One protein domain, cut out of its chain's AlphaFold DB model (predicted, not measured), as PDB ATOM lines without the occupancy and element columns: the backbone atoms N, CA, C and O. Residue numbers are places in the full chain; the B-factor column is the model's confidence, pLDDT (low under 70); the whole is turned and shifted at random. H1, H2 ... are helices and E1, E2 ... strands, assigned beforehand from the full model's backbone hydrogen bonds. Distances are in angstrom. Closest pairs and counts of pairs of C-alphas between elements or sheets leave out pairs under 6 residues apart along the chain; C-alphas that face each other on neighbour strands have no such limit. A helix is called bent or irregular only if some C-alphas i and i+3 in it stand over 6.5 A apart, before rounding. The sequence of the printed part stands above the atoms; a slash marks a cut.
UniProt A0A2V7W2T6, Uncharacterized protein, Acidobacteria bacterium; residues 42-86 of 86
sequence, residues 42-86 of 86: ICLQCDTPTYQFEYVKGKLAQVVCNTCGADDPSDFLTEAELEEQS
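This is residues 42 to 86 of the 86 residues of an uncharacterized protein of Acidobacteria bacterium (UniProt A0A2V7W2T6). A two-stranded hairpin, E2 and E3, makes one arm of a flat, L-like shape; its open end leads into a body made mostly of loops, with the short strand E1 in it, and from that body the last stretch of the chain runs off in another direction to the small helix H1. The long stretch of residues 64 to 78, with no named element, makes much of the body and ends at H1. The printed part has 45 residues with three named strands and one named helix, in the order E1, E2, E3, H1; the sheet is E2 - E3, antiparallel, and the class is mixed, helices and strands, with only 18 residues, under half, in named elements. The whole is compact, with a radius of gyration of the C-alphas of 10.4 A, and spans 28 by 27 by 15 A along its three main axes.

E2 is residues 53 to 56, 10.0 A from first to last C-alpha, beginning at C-alpha 53 at (-16.988, 4.976, -86.712). E3, the longest strand with 5 residues, is residues 59 to 63 and measures 11.1 A. E1 is residues 48 to 50, with C-alpha 48 at (-29.911, 7.359, -90.647). H1 is residues 79 to 84, 9.0 A long, and ends at C-alpha 84 at (-20.676, 7.196, -107.949).

E2 and E3 are antiparallel neighbours and form a hairpin over a tight link of 2 residues, with 150 degrees between their N-to-C directions. The C-alphas of Phe 53 and Val 63 face each other at 4.0 A, and those of Val 56 and Lys 59 at 5.5 A. N 54 and O 62 are within hydrogen-bond range at 2.8 A, as are N 61 and O 54 at 2.8 A. E1 runs on into E2 across a break of 2 residues, at 46 degrees, and the two meet only through their link. E1 pairs with no named strand. E1 and E3 are only just apart, their closest C-alphas being 8.1 A from each other. H1 is apart from E1 and from E2. In H1 every O i to N i+4 pair is within hydrogen-bond range, and it is not bent.

The two C-alphas farthest apart in the domain are those of Asn 66 and Ser 86, at 28.1 A, and the outline is flat. The printed part runs from residue 42 to residue 86, the chain's last, and has no cut. The link from E3 to H1 is long, with 15 residues, whose C-alphas lie 3 to 12 A from the mean of the C-alphas. The mean pLDDT of the printed part is 83.2, and the model's confidence is low, under 70, at residues 80 to 86, of which 80 to 84 belong to H1.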
ATOM      1  N   ILE A  42     -23.998   6.970 -93.967       90.06
ATOM      2  CA  ILE A  42     -25.432   6.695 -94.043       90.06
ATOM      3  C   ILE A  42     -25.636   5.202 -93.802       90.06
ATOM      4  O   ILE A  42     -25.096   4.376 -94.533       90.06
ATOM      5  N   CYS A  43     -26.405   4.851 -92.771       92.56
ATOM      6  CA  CYS A  43     -26.764   3.461 -92.503       92.56
ATOM      7  C   CYS A  43     -27.868   3.005 -93.465       92.56
ATOM      8  O   CYS A  43     -28.981   3.517 -93.390       92.56
ATOM      9  N   LEU A  44     -27.604   1.998 -94.295       89.69
ATOM     10  CA  LEU A  44     -28.548   1.446 -95.277       89.69
ATOM     11  C   LEU A  44     -29.707   0.662 -94.649       89.69
ATOM     12  O   LEU A  44     -30.719   0.412 -95.295       89.69
ATOM     13  N   GLN A  45     -29.574   0.268 -93.382       89.44
ATOM     14  CA  GLN A  45     -30.629  -0.455 -92.668       89.44
ATOM     15  C   GLN A  45     -31.742   0.476 -92.166       89.44
ATOM     16  O   GLN A  45     -32.868   0.031 -91.944       89.44
ATOM     17  N   CYS A  46     -31.442   1.757 -91.929       92.81
ATOM     18  CA  CYS A  46     -32.402   2.701 -91.347       92.81
ATOM     19  C   CYS A  46     -32.333   4.123 -91.920       92.81
ATOM     20  O   CYS A  46     -32.891   5.037 -91.312       92.81
ATOM     21  N   ASP A  47     -31.627   4.319 -93.036       89.31
ATOM     22  CA  ASP A  47     -31.392   5.600 -93.721       89.31
ATOM     23  C   ASP A  47     -31.010   6.743 -92.767       89.31
ATOM     24  O   ASP A  47     -31.400   7.900 -92.936       89.31
ATOM     25  N   THR A  48     -30.268   6.412 -91.706       90.00
ATOM     26  CA  THR A  48     -29.911   7.359 -90.647       90.00
ATOM     27  C   THR A  48     -28.412   7.665 -90.685       90.00
ATOM     28  O   THR A  48     -27.603   6.729 -90.731       90.00
ATOM     29  N   PRO A  49     -28.008   8.949 -90.616       90.69
ATOM     30  CA  PRO A  49     -26.600   9.320 -90.546       90.69
ATOM     31  C   PRO A  49     -25.970   8.871 -89.223       90.69
ATOM     32  O   PRO A  49     -26.538   9.030 -88.141       90.69
ATOM     33  N   THR A  50     -24.767   8.320 -89.316       90.69
ATOM     34  CA  THR A  50     -23.989   7.750 -88.219       90.69
ATOM     35  C   THR A  50     -22.616   8.411 -88.161       90.69
ATOM     36  O   THR A  50     -21.902   8.488 -89.158       90.69
ATOM     37  N   TYR A  51     -22.247   8.861 -86.961       89.62
ATOM     38  CA  TYR A  51     -20.985   9.559 -86.675       89.62
ATOM     39  C   TYR A  51     -20.025   8.730 -85.806       89.62
ATOM     40  O   TYR A  51     -18.943   9.190 -85.457       89.62
ATOM     41  N   GLN A  52     -20.440   7.532 -85.383       88.06
ATOM     42  CA  GLN A  52     -19.627   6.643 -84.555       88.06
ATOM     43  C   GLN A  52     -18.989   5.571 -85.426       88.06
ATOM     44  O   GLN A  52     -19.551   4.498 -85.639       88.06
ATOM     45  N   PHE A  53     -17.809   5.892 -85.940       90.25
ATOM     46  CA  PHE A  53     -16.988   4.976 -86.712       90.25
ATOM     47  C   PHE A  53     -15.503   5.277 -86.519       90.25
ATOM     48  O   PHE A  53     -15.117   6.362 -86.086       90.25
ATOM     49  N   GLU A  54     -14.672   4.300 -86.854       87.69
ATOM     50  CA  GLU A  54     -13.224   4.382 -86.790       87.69
ATOM     51  C   GLU A  54     -12.621   3.938 -88.123       87.69
ATOM     52  O   GLU A  54     -12.907   2.849 -88.631       87.69
ATOM     53  N   TYR A  55     -11.757   4.787 -88.679       84.44
ATOM     54  CA  TYR A  55     -10.946   4.467 -89.846       84.44
ATOM     55  C   TYR A  55      -9.549   4.044 -89.400       84.44
ATOM     56  O   TYR A  55      -8.845   4.769 -88.697       84.44
ATOM     57  N   VAL A  56      -9.107   2.874 -89.854       82.19
ATOM     58  CA  VAL A  56      -7.745   2.386 -89.618       82.19
ATOM     59  C   VAL A  56      -7.061   2.232 -90.967       82.19
ATOM     60  O   VAL A  56      -7.471   1.429 -91.802       82.19
ATOM     61  N   LYS A  57      -5.983   2.999 -91.184       80.56
ATOM     62  CA  LYS A  57      -5.212   3.015 -92.447       80.56
ATOM     63  C   LYS A  57      -6.065   3.369 -93.682       80.56
ATOM     64  O   LYS A  57      -5.852   2.794 -94.748       80.56
ATOM     65  N   GLY A  58      -7.031   4.279 -93.533       75.31
ATOM     66  CA  GLY A  58      -7.903   4.723 -94.630       75.31
ATOM     67  C   GLY A  58      -8.962   3.699 -95.051       75.31
ATOM     68  O   GLY A  58      -9.482   3.776 -96.158       75.31
ATOM     69  N   LYS A  59      -9.262   2.709 -94.202       77.81
ATOM     70  CA  LYS A  59     -10.392   1.791 -94.378       77.81
ATOM     71  C   LYS A  59     -11.273   1.819 -93.141       77.81
ATOM     72  O   LYS A  59     -10.743   1.882 -92.029       77.81
ATOM     73  N   LEU A  60     -12.585   1.748 -93.345       83.75
ATOM     74  CA  LEU A  60     -13.562   1.663 -92.267       83.75
ATOM     75  C   LEU A  60     -13.305   0.375 -91.474       83.75
ATOM     76  O   LEU A  60     -13.454  -0.727 -92.002       83.75
ATOM     77  N   ALA A  61     -12.825   0.517 -90.242       87.94
ATOM     78  CA  ALA A  61     -12.454  -0.605 -89.387       87.94
ATOM     79  C   ALA A  61     -13.605  -1.011 -88.472       87.94
ATOM     80  O   ALA A  61     -13.823  -2.200 -88.249       87.94
ATOM     81  N   GLN A  62     -14.333  -0.021 -87.957       88.19
ATOM     82  CA  GLN A  62     -15.472  -0.225 -87.078       88.19
ATOM     83  C   GLN A  62     -16.498   0.883 -87.303       88.19
ATOM     84  O   GLN A  62     -16.131   2.037 -87.506       88.19
ATOM     85  N   VAL A  63     -17.780   0.547 -87.243       90.81
ATOM     86  CA  VAL A  63     -18.894   1.497 -87.301       90.81
ATOM     87  C   VAL A  63     -20.040   0.938 -86.475       90.81
ATOM     88  O   VAL A  63     -20.184  -0.274 -86.386       90.81
ATOM     89  N   VAL A  64     -20.812   1.799 -85.814       91.75
ATOM     90  CA  VAL A  64     -22.003   1.383 -85.065       91.75
ATOM     91  C   VAL A  64     -23.109   2.413 -85.247       91.75
ATOM     92  O   VAL A  64     -22.944   3.588 -84.916       91.75
ATOM     93  N   CYS A  65     -24.269   1.972 -85.729       93.44
ATOM     94  CA  CYS A  65     -25.461   2.804 -85.785       93.44
ATOM     95  C   CYS A  65     -26.178   2.816 -84.430       93.44
ATOM     96  O   CYS A  65     -26.651   1.788 -83.952       93.44
ATOM     97  N   ASN A  66     -26.373   4.000 -83.849       90.12
ATOM     98  CA  ASN A  66     -27.108   4.156 -82.587       90.12
ATOM     99  C   ASN A  66     -28.633   3.996 -82.721       90.12
ATOM    100  O   ASN A  66     -29.331   3.939 -81.708       90.12
ATOM    101  N   THR A  67     -29.153   3.957 -83.948       91.31
ATOM    102  CA  THR A  67     -30.595   3.897 -84.222       91.31
ATOM    103  C   THR A  67     -31.080   2.463 -84.379       91.31
ATOM    104  O   THR A  67     -32.034   2.064 -83.716       91.31
ATOM    105  N   CYS A  68     -30.429   1.681 -85.245       92.38
ATOM    106  CA  CYS A  68     -30.795   0.286 -85.506       92.38
ATOM    107  C   CYS A  68     -29.851  -0.732 -84.852       92.38
ATOM    108  O   CYS A  68     -30.201  -1.906 -84.780       92.38
ATOM    109  N   GLY A  69     -28.682  -0.302 -84.364       88.56
ATOM    110  CA  GLY A  69     -27.682  -1.188 -83.772       88.56
ATOM    111  C   GLY A  69     -26.825  -1.952 -84.783       88.56
ATOM    112  O   GLY A  69     -26.104  -2.845 -84.361       88.56
ATOM    113  N   ALA A  70     -26.901  -1.633 -86.080       90.88
ATOM    114  CA  ALA A  70     -26.043  -2.248 -87.090       90.88
ATOM    115  C   ALA A  70     -24.571  -1.887 -86.843       90.88
ATOM    116  O   ALA A  70     -24.256  -0.716 -86.614       90.88
ATOM    117  N   ASP A  71     -23.686  -2.879 -86.911       90.62
ATOM    118  CA  ASP A  71     -22.237  -2.721 -86.756       90.62
ATOM    119  C   ASP A  71     -21.423  -3.234 -87.958       90.62
ATOM    120  O   ASP A  71     -20.202  -3.071 -88.014       90.62
ATOM    121  N   ASP A  72     -22.102  -3.801 -88.957       88.81
ATOM    122  CA  ASP A  72     -21.486  -4.288 -90.184       88.81
ATOM    123  C   ASP A  72     -21.100  -3.121 -91.113       88.81
ATOM    124  O   ASP A  72     -21.980  -2.407 -91.589       88.81
ATOM    125  N   PRO A  73     -19.814  -2.930 -91.470       85.94
ATOM    126  CA  PRO A  73     -19.363  -1.806 -92.297       85.94
ATOM    127  C   PRO A  73     -19.914  -1.818 -93.727       85.94
ATOM    128  O   PRO A  73     -19.896  -0.790 -94.390       85.94
ATOM    129  N   SER A  74     -20.403  -2.964 -94.211       86.62
ATOM    130  CA  SER A  74     -21.061  -3.069 -95.518       86.62
ATOM    131  C   SER A  74     -22.458  -2.444 -95.549       86.62
ATOM    132  O   SER A  74     -22.950  -2.141 -96.631       86.62
ATOM    133  N   ASP A  75     -23.079  -2.228 -94.387       88.50
ATOM    134  CA  ASP A  75     -24.380  -1.567 -94.253       88.50
ATOM    135  C   ASP A  75     -24.264  -0.037 -94.149       88.50
ATOM    136  O   ASP A  75     -25.230   0.639 -93.792       88.50
ATOM    137  N   PHE A  76     -23.089   0.524 -94.442       89.12
ATOM    138  CA  PHE A  76     -22.822   1.954 -94.363       89.12
ATOM    139  C   PHE A  76     -22.180   2.453 -95.654       89.12
ATOM    140  O   PHE A  76     -21.222   1.857 -96.138       89.12
ATOM    141  N   LEU A  77     -22.687   3.566 -96.183       85.31
ATOM    142  CA  LEU A  77     -22.137   4.235 -97.365       85.31
ATOM    143  C   LEU A  77     -21.904   5.717 -97.103       85.31
ATOM    144  O   LEU A  77     -22.600   6.346 -96.302       85.31
ATOM    145  N   THR A  78     -20.929   6.285 -97.802       81.62
ATOM    146  CA  THR A  78     -20.759   7.737 -97.886       81.62
ATOM    147  C   THR A  78     -21.695   8.346 -98.924       81.62
ATOM    148  O   THR A  78     -22.136   7.673 -99.853       81.62
ATOM    149  N   GLU A  79     -21.980   9.644 -98.790       70.50
ATOM    150  CA  GLU A  79     -22.742  10.394 -99.799       70.50
ATOM    151  C   GLU A  79     -22.044  10.348-101.174       70.50
ATOM    152  O   GLU A  79     -22.697  10.121-102.187       70.50
ATOM    153  N   ALA A  80     -20.709  10.430-101.194       65.44
ATOM    154  CA  ALA A  80     -19.908  10.340-102.415       65.44
ATOM    155  C   ALA A  80     -19.984   8.956-103.093       65.44
ATOM    156  O   ALA A  80     -20.194   8.871-104.300       65.44
ATOM    157  N   GLU A  81     -19.874   7.860-102.332       67.94
ATOM    158  CA  GLU A  81     -19.995   6.501-102.887       67.94
ATOM    159  C   GLU A  81     -21.402   6.202-103.420       67.94
ATOM    160  O   GLU A  81     -21.553   5.406-104.350       67.94
ATOM    161  N   LEU A  82     -22.436   6.821-102.839       59.34
ATOM    162  CA  LEU A  82     -23.813   6.691-103.314       59.34
ATOM    163  C   LEU A  82     -24.002   7.372-104.681       59.34
ATOM    164  O   LEU A  82     -24.693   6.830-105.542       59.34
ATOM    165  N   GLU A  83     -23.377   8.533-104.894       59.47
ATOM    166  CA  GLU A  83     -23.424   9.265-106.169       59.47
ATOM    167  C   GLU A  83     -22.641   8.552-107.287       59.47
ATOM    168  O   GLU A  83     -23.095   8.523-108.433       59.47
ATOM    169  N   GLU A  84     -21.511   7.912-106.969       59.12
ATOM    170  CA  GLU A  84     -20.676   7.196-107.949       59.12
ATOM    171  C   GLU A  84     -21.317   5.919-108.524       59.12
ATOM    172  O   GLU A  84     -20.920   5.464-109.598       59.12
ATOM    173  N   GLN A  85     -22.309   5.331-107.847       56.88
ATOM    174  CA  GLN A  85     -23.020   4.137-108.334       56.88
ATOM    175  C   GLN A  85     -24.182   4.438-109.304       56.88
ATOM    176  O   GLN A  85     -24.874   3.499-109.711       56.88
ATOM    177  N   SER A  86     -24.413   5.709-109.671       49.94
ATOM    178  CA  SER A  86     -25.533   6.146-110.531       49.94
ATOM    179  C   SER A  86     -25.206   6.320-112.017       49.94
ATOM    180  O   SER A  86     -24.061   6.679-112.368       49.94
TER     181      SER A  86